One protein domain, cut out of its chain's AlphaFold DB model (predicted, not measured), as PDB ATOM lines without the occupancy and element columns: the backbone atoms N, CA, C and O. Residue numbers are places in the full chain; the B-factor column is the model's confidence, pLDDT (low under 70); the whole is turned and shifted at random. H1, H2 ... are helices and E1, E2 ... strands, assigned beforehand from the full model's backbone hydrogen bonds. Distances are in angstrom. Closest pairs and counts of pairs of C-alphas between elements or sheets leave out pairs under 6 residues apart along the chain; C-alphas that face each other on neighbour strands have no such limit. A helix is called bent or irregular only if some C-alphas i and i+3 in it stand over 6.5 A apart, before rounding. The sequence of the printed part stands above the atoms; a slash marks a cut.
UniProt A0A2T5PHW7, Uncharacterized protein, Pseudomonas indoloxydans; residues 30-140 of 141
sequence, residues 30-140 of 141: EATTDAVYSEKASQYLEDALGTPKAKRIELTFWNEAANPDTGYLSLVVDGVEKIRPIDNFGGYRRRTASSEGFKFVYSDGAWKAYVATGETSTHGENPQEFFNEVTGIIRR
ATOM      1  N   GLU A  30     195.696 228.068 176.907       44.22
ATOM      2  CA  GLU A  30     196.385 227.341 175.834       44.22
ATOM      3  C   GLU A  30     195.498 227.077 174.598       44.22
ATOM      4  O   GLU A  30     195.970 227.124 173.467       44.22
ATOM      5  N   ALA A  31     194.187 226.879 174.774       48.31
ATOM      6  CA  ALA A  31     193.264 226.700 173.651       48.31
ATOM      7  C   ALA A  31     192.970 228.022 172.906       48.31
ATOM      8  O   ALA A  31     192.446 228.003 171.794       48.31
ATOM      9  N   THR A  32     193.287 229.181 173.505       54.19
ATOM     10  CA  THR A  32     193.211 230.489 172.828       54.19
ATOM     11  C   THR A  32     194.531 230.925 172.200       54.19
ATOM     12  O   THR A  32     194.500 231.729 171.270       54.19
ATOM     13  N   THR A  33     195.676 230.428 172.683       53.38
ATOM     14  CA  THR A  33     196.999 230.939 172.280       53.38
ATOM     15  C   THR A  33     197.379 230.611 170.841       53.38
ATOM     16  O   THR A  33     198.130 231.375 170.241       53.38
ATOM     17  N   ASP A  34     196.813 229.550 170.264       67.25
ATOM     18  CA  ASP A  34     197.097 229.146 168.882       67.25
ATOM     19  C   ASP A  34     196.074 229.681 167.866       67.25
ATOM     20  O   ASP A  34     196.179 229.387 166.673       67.25
ATOM     21  N   ALA A  35     195.090 230.477 168.300       78.50
ATOM     22  CA  ALA A  35     194.084 231.057 167.417       78.50
ATOM     23  C   ALA A  35     194.530 232.421 166.861       78.50
ATOM     24  O   ALA A  35     194.876 233.344 167.599       78.50
ATOM     25  N   VAL A  36     194.456 232.579 165.542       85.94
ATOM     26  CA  VAL A  36     194.829 233.799 164.820       85.94
ATOM     27  C   VAL A  36     193.615 234.446 164.174       85.94
ATOM     28  O   VAL A  36     192.666 233.773 163.769       85.94
ATOM     29  N   TYR A  37     193.639 235.774 164.080       87.38
ATOM     30  CA  TYR A  37     192.571 236.543 163.447       87.38
ATOM     31  C   TYR A  37     192.397 236.145 161.976       87.38
ATOM     32  O   TYR A  37     193.375 236.047 161.234       87.38
ATOM     33  N   SER A  38     191.146 235.980 161.546       89.31
ATOM     34  CA  SER A  38     190.785 235.768 160.146       89.31
ATOM     35  C   SER A  38     189.832 236.864 159.678       89.31
ATOM     36  O   SER A  38     188.686 236.957 160.126       89.31
ATOM     37  N   GLU A  39     190.297 237.692 158.742       92.12
ATOM     38  CA  GLU A  39     189.500 238.770 158.147       92.12
ATOM     39  C   GLU A  39     188.289 238.221 157.390       92.12
ATOM     40  O   GLU A  39     187.164 238.670 157.592       92.12
ATOM     41  N   LYS A  40     188.498 237.177 156.585       94.06
ATOM     42  CA  LYS A  40     187.445 236.555 155.782       94.06
ATOM     43  C   LYS A  40     186.383 235.875 156.644       94.06
ATOM     44  O   LYS A  40     185.194 236.015 156.365       94.06
ATOM     45  N   ALA A  41     186.788 235.188 157.715       91.69
ATOM     46  CA  ALA A  41     185.837 234.629 158.671       91.69
ATOM     47  C   ALA A  41     185.085 235.732 159.430       91.69
ATOM     48  O   ALA A  41     183.887 235.590 159.651       91.69
ATOM     49  N   SER A  42     185.742 236.847 159.762       92.25
ATOM     50  CA  SER A  42     185.091 237.997 160.409       92.25
ATOM     51  C   SER A  42     184.032 238.627 159.503       92.25
ATOM     52  O   SER A  42     182.897 238.800 159.935       92.25
ATOM     53  N   GLN A  43     184.357 238.866 158.227       95.94
ATOM     54  CA  GLN A  43     183.394 239.367 157.242       95.94
ATOM     55  C   GLN A  43     182.212 238.406 157.066       95.94
ATOM     56  O   GLN A  43     181.062 238.832 157.034       95.94
ATOM     57  N   TYR A  44     182.475 237.098 157.018       95.56
ATOM     58  CA  TYR A  44     181.406 236.106 156.959       95.56
ATOM     59  C   TYR A  44     180.468 236.182 158.177       95.56
ATOM     60  O   TYR A  44     179.255 236.054 158.013       95.56
ATOM     61  N   LEU A  45     180.994 236.391 159.390       94.75
ATOM     62  CA  LEU A  45     180.154 236.556 160.580       94.75
ATOM     63  C   LEU A  45     179.275 237.804 160.477       94.75
ATOM     64  O   LEU A  45     178.088 237.711 160.786       94.75
ATOM     65  N   GLU A  46     179.820 238.927 160.002       94.94
ATOM     66  CA  GLU A  46     179.037 240.143 159.741       94.94
ATOM     67  C   GLU A  46     177.883 239.863 158.773       94.94
ATOM     68  O   GLU A  46     176.728 240.167 159.074       94.94
ATOM     69  N   ASP A  47     178.165 239.196 157.654       94.81
ATOM     70  CA  ASP A  47     177.160 238.886 156.637       94.81
ATOM     71  C   ASP A  47     176.102 237.888 157.150       94.81
ATOM     72  O   ASP A  47     174.916 237.979 156.816       94.81
ATOM     73  N   ALA A  48     176.512 236.907 157.962       93.62
ATOM     74  CA  ALA A  48     175.654 235.810 158.408       93.62
ATOM     75  C   ALA A  48     174.828 236.124 159.666       93.62
ATOM     76  O   ALA A  48     173.764 235.513 159.860       93.62
ATOM     77  N   LEU A  49     175.329 236.999 160.540       93.00
ATOM     78  CA  LEU A  49     174.750 237.309 161.851       93.00
ATOM     79  C   LEU A  49     174.267 238.757 161.959       93.00
ATOM     80  O   LEU A  49     173.318 239.010 162.702       93.00
ATOM     81  N   GLY A  50     174.881 239.687 161.223       92.56
ATOM     82  CA  GLY A  50     174.636 241.118 161.361       92.56
ATOM     83  C   GLY A  50     174.897 241.621 162.781       92.56
ATOM     84  O   GLY A  50     175.661 241.038 163.549       92.56
ATOM     85  N   THR A  51     174.229 242.712 163.152       93.56
ATOM     86  CA  THR A  51     174.324 243.311 164.490       93.56
ATOM     87  C   THR A  51     173.380 242.604 165.481       93.56
ATOM     88  O   THR A  51     172.159 242.764 165.365       93.56
ATOM     89  N   PRO A  52     173.889 241.845 166.475       90.50
ATOM     90  CA  PRO A  52     173.066 241.267 167.536       90.50
ATOM     91  C   PRO A  52     172.547 242.340 168.507       90.50
ATOM     92  O   PRO A  52     172.997 243.486 168.513       90.50
ATOM     93  N   LYS A  53     171.590 241.969 169.371       89.69
ATOM     94  CA  LYS A  53     171.071 242.871 170.422       89.69
ATOM     95  C   LYS A  53     172.005 242.985 171.625       89.69
ATOM     96  O   LYS A  53     171.984 244.005 172.314       89.69
ATOM     97  N   ALA A  54     172.760 241.925 171.908       87.75
ATOM     98  CA  ALA A  54     173.748 241.905 172.976       87.75
ATOM     99  C   ALA A  54     174.876 242.911 172.703       87.75
ATOM    100  O   ALA A  54     175.269 243.125 171.557       87.75
ATOM    101  N   LYS A  55     175.431 243.506 173.762       90.19
ATOM    102  CA  LYS A  55     176.589 244.410 173.654       90.19
ATOM    103  C   LYS A  55     177.878 243.638 173.397       90.19
ATOM    104  O   LYS A  55     178.789 244.163 172.759       90.19
ATOM    105  N   ARG A  56     177.968 242.421 173.936       89.88
ATOM    106  CA  ARG A  56     179.113 241.533 173.770       89.88
ATOM    107  C   ARG A  56     178.672 240.082 173.661       89.88
ATOM    108  O   ARG A  56     177.906 239.604 174.496       89.88
ATOM    109  N   ILE A  57     179.210 239.379 172.672       89.81
ATOM    110  CA  ILE A  57     179.080 237.927 172.540       89.81
ATOM    111  C   ILE A  57     180.480 237.347 172.385       89.81
ATOM    112  O   ILE A  57     181.257 237.839 171.577       89.81
ATOM    113  N   GLU A  58     180.799 236.296 173.128       89.62
ATOM    114  CA  GLU A  58     181.982 235.476 172.885       89.62
ATOM    115  C   GLU A  58     181.542 234.030 172.737       89.62
ATOM    116  O   GLU A  58     180.959 233.463 173.656       89.62
ATOM    117  N   LEU A  59     181.806 233.437 171.580       87.38
ATOM    118  CA  LEU A  59     181.661 232.007 171.374       87.38
ATOM    119  C   LEU A  59     183.050 231.413 171.232       87.38
ATOM    120  O   LEU A  59     183.863 231.927 170.467       87.38
ATOM    121  N   THR A  60     183.346 230.345 171.952       85.50
ATOM    122  CA  THR A  60     184.636 229.676 171.828       85.50
ATOM    123  C   THR A  60     184.477 228.173 171.813       85.50
ATOM    124  O   THR A  60     183.731 227.620 172.619       85.50
ATOM    125  N   PHE A  61     185.173 227.545 170.873       83.25
ATOM    126  CA  PHE A  61     185.216 226.111 170.670       83.25
ATOM    127  C   PHE A  61     186.645 225.596 170.803       83.25
ATOM    128  O   PHE A  61     187.571 226.226 170.289       83.25
ATOM    129  N   TRP A  62     186.805 224.445 171.451       78.62
ATOM    130  CA  TRP A  62     188.070 223.714 171.523       78.62
ATOM    131  C   TRP A  62     187.822 222.217 171.721       78.62
ATOM    132  O   TRP A  62     186.809 221.829 172.310       78.62
ATOM    133  N   ASN A  63     188.764 221.386 171.280       73.75
ATOM    134  CA  ASN A  63     188.786 219.957 171.594       73.75
ATOM    135  C   ASN A  63     189.592 219.674 172.869       73.75
ATOM    136  O   ASN A  63     190.517 220.414 173.211       73.75
ATOM    137  N   GLU A  64     189.277 218.591 173.586       71.25
ATOM    138  CA  GLU A  64     190.159 218.126 174.662       71.25
ATOM    139  C   GLU A  64     191.472 217.631 174.078       71.25
ATOM    140  O   GLU A  64     191.489 216.739 173.231       71.25
ATOM    141  N   ALA A  65     192.586 218.112 174.626       68.56
ATOM    142  CA  ALA A  65     193.908 217.639 174.229       68.56
ATOM    143  C   ALA A  65     194.073 216.117 174.418       68.56
ATOM    144  O   ALA A  65     194.704 215.449 173.605       68.56
ATOM    145  N   ALA A  66     193.490 215.559 175.486       69.50
ATOM    146  CA  ALA A  66     193.562 214.129 175.785       69.50
ATOM    147  C   ALA A  66     192.558 213.280 174.982       69.50
ATOM    148  O   ALA A  66     192.716 212.061 174.917       69.50
ATOM    149  N   ASN A  67     191.528 213.901 174.397       67.19
ATOM    150  CA  ASN A  67     190.486 213.220 173.640       67.19
ATOM    151  C   ASN A  67     189.953 214.135 172.521       67.19
ATOM    152  O   ASN A  67     188.948 214.823 172.720       67.19
ATOM    153  N   PRO A  68     190.601 214.143 171.341       63.28
ATOM    154  CA  PRO A  68     190.252 215.054 170.252       63.28
ATOM    155  C   PRO A  68     188.850 214.810 169.673       63.28
ATOM    156  O   PRO A  68     188.319 215.674 168.985       63.28
ATOM    157  N   ASP A  69     188.215 213.676 169.992       65.25
ATOM    158  CA  ASP A  69     186.822 213.400 169.629       65.25
ATOM    159  C   ASP A  69     185.807 214.124 170.542       65.25
ATOM    160  O   ASP A  69     184.597 214.054 170.309       65.25
ATOM    161  N   THR A  70     186.274 214.805 171.596       67.94
ATOM    162  CA  THR A  70     185.439 215.535 172.560       67.94
ATOM    163  C   THR A  70     185.691 217.037 172.463       67.94
ATOM    164  O   THR A  70     186.771 217.515 172.800       67.94
ATOM    165  N   GLY A  71     184.668 217.789 172.048       72.62
ATOM    166  CA  GLY A  71     184.705 219.247 171.921       72.62
ATOM    167  C   GLY A  71     183.843 219.981 172.954       72.62
ATOM    168  O   GLY A  71     182.807 219.484 173.408       72.62
ATOM    169  N   TYR A  72     184.237 221.207 173.288       74.69
ATOM    170  CA  TYR A  72     183.538 222.098 174.218       74.69
ATOM    171  C   TYR A  72     183.134 223.393 173.540       74.69
ATOM    172  O   TYR A  72     183.848 223.899 172.681       74.69
ATOM    173  N   LEU A  73     181.998 223.946 173.970       78.56
ATOM    174  CA  LEU A  73     181.553 225.280 173.593       78.56
ATOM    175  C   LEU A  73     181.358 226.119 174.847       78.56
ATOM    176  O   LEU A  73     180.541 225.775 175.710       78.56
ATOM    177  N   SER A  74     182.040 227.256 174.915       80.75
ATOM    178  CA  SER A  74     181.659 228.336 175.821       80.75
ATOM    179  C   SER A  74     180.957 229.432 175.029       80.75
ATOM    180  O   SER A  74     181.430 229.849 173.973       80.75
ATOM    181  N   LEU A  75     179.801 229.874 175.526       84.38
ATOM    182  CA  LEU A  75     179.092 231.045 175.030       84.38
ATOM    183  C   LEU A  75     178.919 232.045 176.173       84.38
ATOM    184  O   LEU A  75     178.210 231.769 177.141       84.38
ATOM    185  N   VAL A  76     179.493 233.230 176.021       84.88
ATOM    186  CA  VAL A  76     179.333 234.363 176.933       84.88
ATOM    187  C   VAL A  76     178.505 235.436 176.237       84.88
ATOM    188  O   VAL A  76     178.849 235.863 175.140       84.88
ATOM    189  N   VAL A  77     177.424 235.892 176.871       86.06
ATOM    190  CA  VAL A  77     176.584 236.990 176.363       86.06
ATOM    191  C   VAL A  77     176.455 238.046 177.450       86.06
ATOM    192  O   VAL A  77     175.981 237.743 178.543       86.06
ATOM    193  N   ASP A  78     176.912 239.267 177.171       86.81
ATOM    194  CA  ASP A  78     176.922 240.398 178.113       86.81
ATOM    195  C   ASP A  78     177.505 240.043 179.499       86.81
ATOM    196  O   ASP A  78     177.033 240.499 180.540       86.81
ATOM    197  N   GLY A  79     178.546 239.204 179.512       78.19
ATOM    198  CA  GLY A  79     179.231 238.745 180.726       78.19
ATOM    199  C   GLY A  79     178.577 237.551 181.432       78.19
ATOM    200  O   GLY A  79     179.128 237.056 182.412       78.19
ATOM    201  N   VAL A  80     177.438 237.054 180.943       78.06
ATOM    202  CA  VAL A  80     176.804 235.830 181.450       78.06
ATOM    203  C   VAL A  80     177.305 234.633 180.650       78.06
ATOM    204  O   VAL A  80     176.990 234.490 179.468       78.06
ATOM    205  N   GLU A  81     178.070 233.763 181.304       76.12
ATOM    206  CA  GLU A  81     178.637 232.564 180.686       76.12
ATOM    207  C   GLU A  81     177.671 231.370 180.733       76.12
ATOM    208  O   GLU A  81     177.026 231.077 181.744       76.12
ATOM    209  N   LYS A  82     177.594 230.654 179.612       69.31
ATOM    210  CA  LYS A  82     176.954 229.349 179.470       69.31
ATOM    211  C   LYS A  82     177.942 228.403 178.794       69.31
ATOM    212  O   LYS A  82     178.089 228.429 177.574       69.31
ATOM    213  N   ILE A  83     178.569 227.536 179.584       63.19
ATOM    214  CA  ILE A  83     179.414 226.446 179.082       63.19
ATOM    215  C   ILE A  83     178.532 225.223 178.848       63.19
ATOM    216  O   ILE A  83     177.711 224.879 179.705       63.19
ATOM    217  N   ARG A  84     178.678 224.557 177.702       61.22
ATOM    218  CA  ARG A  84     178.050 223.253 177.473       61.22
ATOM    219  C   ARG A  84     179.044 222.294 176.810       61.22
ATOM    220  O   ARG A  84     179.677 222.693 175.832       61.22
ATOM    221  N   PRO A  85     179.167 221.040 177.288       57.03
ATOM    222  CA  PRO A  85     179.844 220.005 176.512       57.03
ATOM    223  C   PRO A  85     179.100 219.831 175.182       57.03
ATOM    224  O   PRO A  85     177.864 219.787 175.172       57.03
ATOM    225  N   ILE A  86     179.817 219.751 174.056       58.19
ATOM    226  CA  ILE A  86     179.195 219.476 172.751       58.19
ATOM    227  C   ILE A  86     179.082 217.966 172.560       58.19
ATOM    228  O   ILE A  86     179.489 217.388 171.555       58.19
ATOM    229  N   ASP A  87     178.432 217.305 173.508       45.97
ATOM    230  CA  ASP A  87     177.906 215.974 173.259       45.97
ATOM    231  C   ASP A  87     176.635 216.154 172.418       45.97
ATOM    232  O   ASP A  87     175.524 216.189 172.936       45.97
ATOM    233  N   ASN A  88     176.790 216.327 171.099       43.94
ATOM    234  CA  ASN A  88     175.695 216.489 170.130       43.94
ATOM    235  C   ASN A  88     174.860 217.781 170.257       43.94
ATOM    236  O   ASN A  88     173.660 217.753 170.541       43.94
ATOM    237  N   PHE A  89     175.426 218.923 169.859       44.91
ATOM    238  CA  PHE A  89     174.582 220.018 169.370       44.91
ATOM    239  C   PHE A  89     174.080 219.663 167.957       44.91
ATOM    240  O   PHE A  89     174.753 219.914 166.967       44.91
ATOM    241  N   GLY A  90     172.924 218.999 167.853       41.50
ATOM    242  CA  GLY A  90     172.109 218.946 166.627       41.50
ATOM    243  C   GLY A  90     172.805 218.561 165.308       41.50
ATOM    244  O   GLY A  90     172.487 219.160 164.289       41.50
ATOM    245  N   GLY A  91     173.720 217.583 165.299       42.69
ATOM    246  CA  GLY A  91     174.381 217.110 164.067       42.69
ATOM    247  C   GLY A  91     175.802 217.640 163.824       42.69
ATOM    248  O   GLY A  91     176.480 217.135 162.932       42.69
ATOM    249  N   TYR A  92     176.298 218.533 164.685       50.47
ATOM    250  CA  TYR A  92     177.629 219.165 164.651       50.47
ATOM    251  C   TYR A  92     178.814 218.209 164.945       50.47
ATOM    252  O   TYR A  92     179.837 218.607 165.486       50.47
ATOM    253  N   ARG A  93     178.681 216.903 164.678       50.62
ATOM    254  CA  ARG A  93     179.660 215.878 165.098       50.62
ATOM    255  C   ARG A  93     180.746 215.556 164.074       50.62
ATOM    256  O   ARG A  93     181.701 214.888 164.437       50.62
ATOM    257  N   ARG A  94     180.604 215.940 162.798       48.06
ATOM    258  CA  ARG A  94     181.469 215.381 161.733       48.06
ATOM    259  C   ARG A  94     182.354 216.370 160.979       48.06
ATOM    260  O   ARG A  94     183.389 215.943 160.488       48.06
ATOM    261  N   ARG A  95     181.969 217.646 160.863       50.53
ATOM    262  CA  ARG A  95     182.764 218.674 160.150       50.53
ATOM    263  C   ARG A  95     183.602 219.563 161.067       50.53
ATOM    264  O   ARG A  95     184.463 220.280 160.589       50.53
ATOM    265  N   THR A  96     183.332 219.522 162.363       52.78
ATOM    266  CA  THR A  96     183.935 220.393 163.383       52.78
ATOM    267  C   THR A  96     184.696 219.623 164.447       52.78
ATOM    268  O   THR A  96     185.544 220.204 165.107       52.78
ATOM    269  N   ALA A  97     184.526 218.297 164.505       49.75
ATOM    270  CA  ALA A  97     185.497 217.395 165.128       49.75
ATOM    271  C   ALA A  97     186.881 217.458 164.444       49.75
ATOM    272  O   ALA A  97     187.869 217.025 165.019       49.75
ATOM    273  N   SER A  98     186.971 218.016 163.231       59.06
ATOM    274  CA  SER A  98     188.250 218.325 162.589       59.06
ATOM    275  C   SER A  98     188.817 219.692 162.969       59.06
ATOM    276  O   SER A  98     189.885 220.004 162.463       59.06
ATOM    277  N   SER A  99     188.116 220.506 163.777       73.38
ATOM    278  CA  SER A  99     188.629 221.812 164.200       73.38
ATOM    279  C   SER A  99     189.454 221.723 165.474       73.38
ATOM    280  O   SER A  99     188.947 221.262 166.487       73.38
ATOM    281  N   GLU A 100     190.692 222.205 165.453       76.38
ATOM    282  CA  GLU A 100     191.544 222.377 166.636       76.38
ATOM    283  C   GLU A 100     190.966 223.430 167.597       76.38
ATOM    284  O   GLU A 100     191.064 223.288 168.817       76.38
ATOM    285  N   GLY A 101     190.293 224.453 167.062       81.38
ATOM    286  CA  GLY A 101     189.598 225.462 167.851       81.38
ATOM    287  C   GLY A 101     189.260 226.727 167.064       81.38
ATOM    288  O   GLY A 101     189.887 227.063 166.057       81.38
ATOM    289  N   PHE A 102     188.269 227.472 167.550       86.62
ATOM    290  CA  PHE A 102     187.953 228.806 167.038       86.62
ATOM    291  C   PHE A 102     187.312 229.678 168.115       86.62
ATOM    292  O   PHE A 102     186.691 229.189 169.062       86.62
ATOM    293  N   LYS A 103     187.404 230.995 167.935       88.94
ATOM    294  CA  LYS A 103     186.754 231.986 168.791       88.94
ATOM    295  C   LYS A 103     186.090 233.067 167.957       88.94
ATOM    296  O   LYS A 103     186.729 233.683 167.112       88.94
ATOM    297  N   PHE A 104     184.822 233.342 168.236       91.50
ATOM    298  CA  PHE A 104     184.082 234.468 167.672       91.50
ATOM    299  C   PHE A 104     183.786 235.478 168.766       91.50
ATOM    300  O   PHE A 104     183.353 235.111 169.856       91.50
ATOM    301  N   VAL A 105     184.003 236.751 168.466       91.38
ATOM    302  CA  VAL A 105     183.756 237.856 169.385       91.38
ATOM    303  C   VAL A 105     182.933 238.907 168.668       91.38
ATOM    304  O   VAL A 105     183.377 239.435 167.657       91.38
ATOM    305  N   TYR A 106     181.771 239.239 169.213       93.44
ATOM    306  CA  TYR A 106     181.104 240.496 168.923       93.44
ATOM    307  C   TYR A 106     181.419 241.479 170.038       93.44
ATOM    308  O   TYR A 106     181.099 241.221 171.201       93.44
ATOM    309  N   SER A 107     182.048 242.598 169.702       90.56
ATOM    310  CA  SER A 107     182.204 243.730 170.611       90.56
ATOM    311  C   SER A 107     182.348 245.017 169.817       90.56
ATOM    312  O   SER A 107     182.777 245.004 168.666       90.56
ATOM    313  N   ASP A 108     181.992 246.142 170.438       90.88
ATOM    314  CA  ASP A 108     182.227 247.475 169.868       90.88
ATOM    315  C   ASP A 108     181.610 247.667 168.470       90.88
ATOM    316  O   ASP A 108     182.114 248.429 167.650       90.88
ATOM    317  N   GLY A 109     180.503 246.969 168.200       91.25
ATOM    318  CA  GLY A 109     179.778 247.067 166.938       91.25
ATOM    319  C   GLY A 109     180.240 246.114 165.836       91.25
ATOM    320  O   GLY A 109     179.627 246.152 164.775       91.25
ATOM    321  N   ALA A 110     181.255 245.273 166.067       93.06
ATOM    322  CA  ALA A 110     181.836 244.416 165.034       93.06
ATOM    323  C   ALA A 110     182.107 242.979 165.504       93.06
ATOM    324  O   ALA A 110     182.426 242.723 166.670       93.06
ATOM    325  N   TRP A 111     182.031 242.047 164.560       94.44
ATOM    326  CA  TRP A 111     182.448 240.661 164.688       94.44
ATOM    327  C   TRP A 111     183.936 240.494 164.382       94.44
ATOM    328  O   TRP A 111     184.483 241.048 163.431       94.44
ATOM    329  N   LYS A 112     184.594 239.665 165.188       92.12
ATOM    330  CA  LYS A 112     185.972 239.213 164.999       92.12
ATOM    331  C   LYS A 112     186.012 237.704 165.134       92.12
ATOM    332  O   LYS A 112     185.574 237.154 166.146       92.12
ATOM    333  N   ALA A 113     186.554 237.047 164.122       90.81
ATOM    334  CA  ALA A 113     186.776 235.616 164.103       90.81
ATOM    335  C   ALA A 113     188.262 235.304 164.267       90.81
ATOM    336  O   ALA A 113     189.121 235.918 163.632       90.81
ATOM    337  N   TYR A 114     188.537 234.302 165.088       90.00
ATOM    338  CA  TYR A 114     189.850 233.726 165.303       90.00
ATOM    339  C   TYR A 114     189.751 232.226 165.052       90.00
ATOM    340  O   TYR A 114     188.821 231.581 165.538       90.00
ATOM    341  N   VAL A 115     190.689 231.682 164.290       86.62
ATOM    342  CA  VAL A 115     190.751 230.258 163.933       86.62
ATOM    343  C   VAL A 115     192.108 229.711 164.340       86.62
ATOM    344  O   VAL A 115     193.082 230.463 164.333       86.62
ATOM    345  N   ALA A 116     192.192 228.432 164.698       84.31
ATOM    346  CA  ALA A 116     193.475 227.802 164.990       84.31
ATOM    347  C   ALA A 116     194.475 228.004 163.835       84.31
ATOM    348  O   ALA A 116     194.111 228.001 162.655       84.31
ATOM    349  N   THR A 117     195.750 228.204 164.172       82.56
ATOM    350  CA  THR A 117     196.813 228.546 163.210       82.56
ATOM    351  C   THR A 117     196.921 227.512 162.086       82.56
ATOM    352  O   THR A 117     197.061 227.890 160.917       82.56
ATOM    353  N   GLY A 118     196.771 226.222 162.415       81.00
ATOM    354  CA  GLY A 118     196.763 225.114 161.452       81.00
ATOM    355  C   GLY A 118     195.585 225.126 160.469       81.00
ATOM    356  O   GLY A 118     195.619 224.429 159.459       81.00
ATOM    357  N   GLU A 119     194.570 225.957 160.716       83.69
ATOM    358  CA  GLU A 119     193.272 225.941 160.026       83.69
ATOM    359  C   GLU A 119     192.983 227.227 159.253       83.69
ATOM    360  O   GLU A 119     191.897 227.429 158.704       83.69
ATOM    361  N   THR A 120     193.966 228.120 159.183       81.94
ATOM    362  CA  THR A 120     193.870 229.374 158.431       81.94
ATOM    363  C   THR A 120     193.509 229.136 156.963       81.94
ATOM    364  O   THR A 120     192.621 229.803 156.437       81.94
ATOM    365  N   SER A 121     194.113 228.132 156.321       83.44
ATOM    366  CA  SER A 121     193.861 227.768 154.918       83.44
ATOM    367  C   SER A 121     192.577 226.959 154.689       83.44
ATOM    368  O   SER A 121     192.155 226.802 153.542       83.44
ATOM    369  N   THR A 122     191.937 226.458 155.750       84.62
ATOM    370  CA  THR A 122     190.683 225.692 155.685       84.62
ATOM    371  C   THR A 122     189.521 226.530 156.208       84.62
ATOM    372  O   THR A 122     188.770 227.099 155.415       84.62
ATOM    373  N   HIS A 123     189.394 226.652 157.527       85.31
ATOM    374  CA  HIS A 123     188.319 227.361 158.218       85.31
ATOM    375  C   HIS A 123     188.413 228.875 158.014       85.31
ATOM    376  O   HIS A 123     187.389 229.540 157.863       85.31
ATOM    377  N   GLY A 124     189.634 229.418 157.962       80.62
ATOM    378  CA  GLY A 124     189.858 230.837 157.685       80.62
ATOM    379  C   GLY A 124     189.504 231.228 156.247       80.62
ATOM    380  O   GLY A 124     188.868 232.259 156.035       80.62
ATOM    381  N   GLU A 125     189.864 230.397 155.262       88.88
ATOM    382  CA  GLU A 125     189.607 230.675 153.843       88.88
ATOM    383  C   GLU A 125     188.214 230.257 153.355       88.88
ATOM    384  O   GLU A 125     187.710 230.832 152.389       88.88
ATOM    385  N   ASN A 126     187.552 229.302 154.008       89.00
ATOM    386  CA  ASN A 126     186.230 228.809 153.599       89.00
ATOM    387  C   ASN A 126     185.204 228.871 154.748       89.00
ATOM    388  O   ASN A 126     184.496 227.896 154.999       89.00
ATOM    389  N   PRO A 127     185.064 230.012 155.450       89.50
ATOM    390  CA  PRO A 127     184.328 230.092 156.715       89.50
ATOM    391  C   PRO A 127     182.854 229.689 156.597       89.50
ATOM    392  O   PRO A 127     182.307 229.080 157.511       89.50
ATOM    393  N   GLN A 128     182.213 229.948 155.454       89.69
ATOM    394  CA  GLN A 128     180.825 229.548 155.216       89.69
ATOM    395  C   GLN A 128     180.629 228.025 155.286       89.69
ATOM    396  O   GLN A 128     179.611 227.562 155.799       89.69
ATOM    397  N   GLU A 129     181.580 227.235 154.785       84.38
ATOM    398  CA  GLU A 129     181.468 225.773 154.774       84.38
ATOM    399  C   GLU A 129     181.518 225.178 156.189       84.38
ATOM    400  O   GLU A 129     180.847 224.180 156.465       84.38
ATOM    401  N   PHE A 130     182.273 225.820 157.083       81.88
ATOM    402  CA  PHE A 130     182.572 225.309 158.419       81.88
ATOM    403  C   PHE A 130     181.704 225.923 159.518       81.88
ATOM    404  O   PHE A 130     181.353 225.245 160.485       81.88
ATOM    405  N   PHE A 131     181.305 227.187 159.376       86.44
ATOM    406  CA  PHE A 131     180.672 227.940 160.459       86.44
ATOM    407  C   PHE A 131     179.172 228.195 160.279       86.44
ATOM    408  O   PHE A 131     178.544 228.708 161.202       86.44
ATOM    409  N   ASN A 132     178.550 227.774 159.172       85.88
ATOM    410  CA  ASN A 132     177.096 227.905 158.970       85.88
ATOM    411  C   ASN A 132     176.256 227.276 160.096       85.88
ATOM    412  O   ASN A 132     175.243 227.839 160.508       85.88
ATOM    413  N   GLU A 133     176.661 226.115 160.608       78.44
ATOM    414  CA  GLU A 133     175.946 225.475 161.718       78.44
ATOM    415  C   GLU A 133     176.165 226.236 163.038       78.44
ATOM    416  O   GLU A 133     175.231 226.412 163.822       78.44
ATOM    417  N   VAL A 134     177.377 226.766 163.244       80.62
ATOM    418  CA  VAL A 134     177.758 227.541 164.436       80.62
ATOM    419  C   VAL A 134     176.992 228.850 164.521       80.62
ATOM    420  O   VAL A 134     176.450 229.195 165.572       80.62
ATOM    421  N   THR A 135     176.905 229.580 163.411       84.50
ATOM    422  CA  THR A 135     176.183 230.854 163.355       84.50
ATOM    423  C   THR A 135     174.700 230.668 163.692       84.50
ATOM    424  O   THR A 135     174.099 231.531 164.331       84.50
ATOM    425  N   GLY A 136     174.117 229.497 163.406       80.88
ATOM    426  CA  GLY A 136     172.768 229.127 163.850       80.88
ATOM    427  C   GLY A 136     172.566 229.108 165.376       80.88
ATOM    428  O   GLY A 136     171.455 229.372 165.845       80.88
ATOM    429  N   ILE A 137     173.617 228.839 166.159       76.19
ATOM    430  CA  ILE A 137     173.587 228.903 167.632       76.19
ATOM    431  C   ILE A 137     173.533 230.362 168.091       76.19
ATOM    432  O   ILE A 137     172.748 230.703 168.978       76.19
ATOM    433  N   ILE A 138     174.346 231.215 167.463       80.62
ATOM    434  CA  ILE A 138     174.518 232.620 167.841       80.62
ATOM    435  C   ILE A 138     173.286 233.457 167.488       80.62
ATOM    436  O   ILE A 138     172.888 234.281 168.299       80.62
ATOM    437  N   ARG A 139     172.613 233.193 166.356       80.88
ATOM    438  CA  ARG A 139     171.412 233.931 165.887       80.88
ATOM    439  C   ARG A 139     170.258 234.044 166.894       80.88
ATOM    440  O   ARG A 139     169.290 234.755 166.643       80.88
ATOM    441  N   ARG A 140     170.299 233.286 167.990       75.44
ATOM    442  CA  ARG A 140     169.274 233.280 169.043       75.44
ATOM    443  C   ARG A 140     169.520 234.326 170.138       75.44
ATOM    444  O   ARG A 140     168.676 234.435 171.029       75.44
TER     445      ARG A 140
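This is residues 30 to 140 of the 141 residues of an uncharacterized protein of Pseudomonas indoloxydans (UniProt A0A2T5PHW7). A six-stranded, all-antiparallel sheet forms a wall, with three helices, H2, H3 and H4, covering one face in a second layer; E1 and E4 are its edges, and short H1 only grazes it. The order across the sheet is E1, E6, E5, E2, E3, E4, while the 15 residues 86 to 100 loop from edge strand E4 back to inner strand E5. The printed part has 111 residues, with four named helices and six named strands in the order H1 E1 H2 E2 E3 E4 E5 E6 H3 H4, of mixed class. It is compact and rounded, with a radius of gyration of the C-alphas of 12.9 A and spans of 36 by 29 by 27 A.

Across the sheet come E1, residues 35 to 38, 9.3 A; E6, residues 110 to 116, 20.3 A; E5, residues 101 to 107, 19.9 A; E2, residues 57 to 64, 22.8 A; E3, residues 67 to 77, 27.7 A; and E4, residues 80 to 85, 16.9 A. E3 bends by 61 degrees at residue 70. H1 is residues 30 to 33, 5.1 A, beginning at C-alpha 30 (196.385, 227.341, 175.834). H2 is residues 39 to 49, 15.3 A; H3 is residues 117 to 124, 9.2 A; H4 is residues 127 to 138, 15.0 A, ending at C-alpha 138 (174.518, 232.620, 167.841). H3 and H4 are irregular: C-alphas 118 and 121 are 7.6 A apart, and C-alphas 130 and 133 are 7.4 A apart.

E2, E3 and E4 form a meander, each strand the antiparallel neighbour of the one before; with E5 beside E2 they make a Greek key, the first strand neighbouring the fourth. Pairs within hydrogen-bond range are N 60 and O 74, 2.8 A, in the hairpin E2 and E3; N 82 and O 75, 2.8 A, in the hairpin E3 and E4; N 104 and O 59, 2.8 A, between E5 and E2; N 112 and O 105, 2.8 A, in the hairpin E5 and E6; and N 36 and O 115, 2.8 A, between E1 and E6. H2, H3 and H4 are on the same face. H2 has a height over the sheet of 6.5 A and lies over E6, slantwise to it at 45 degrees on the local plane. H4, at 10.7 A, runs across the strands, at 63 degrees to E2 on the local plane. H2 and H4 touch at a steep tilt of 43 degrees, with Ala 41 and Pro 127 the closest C-alphas, 5.2 A apart. H2 has every O i to N i+4 pair within hydrogen-bond range, H3 has 2 of 4, and H4 has 3 of 8, beside 5 of 9 O i to N i+3 pairs; H1 is too short for an O i to N i+4 pair.

The C-alphas of Lys 53 and Ala 66, the two farthest apart, are 36.9 A apart. The printed part has no cut, and the link from E4 to E5 is long. The mean pLDDT of the printed part is 78.3; residues 30 to 34, 65 to 70 and 82 to 98 are under 70.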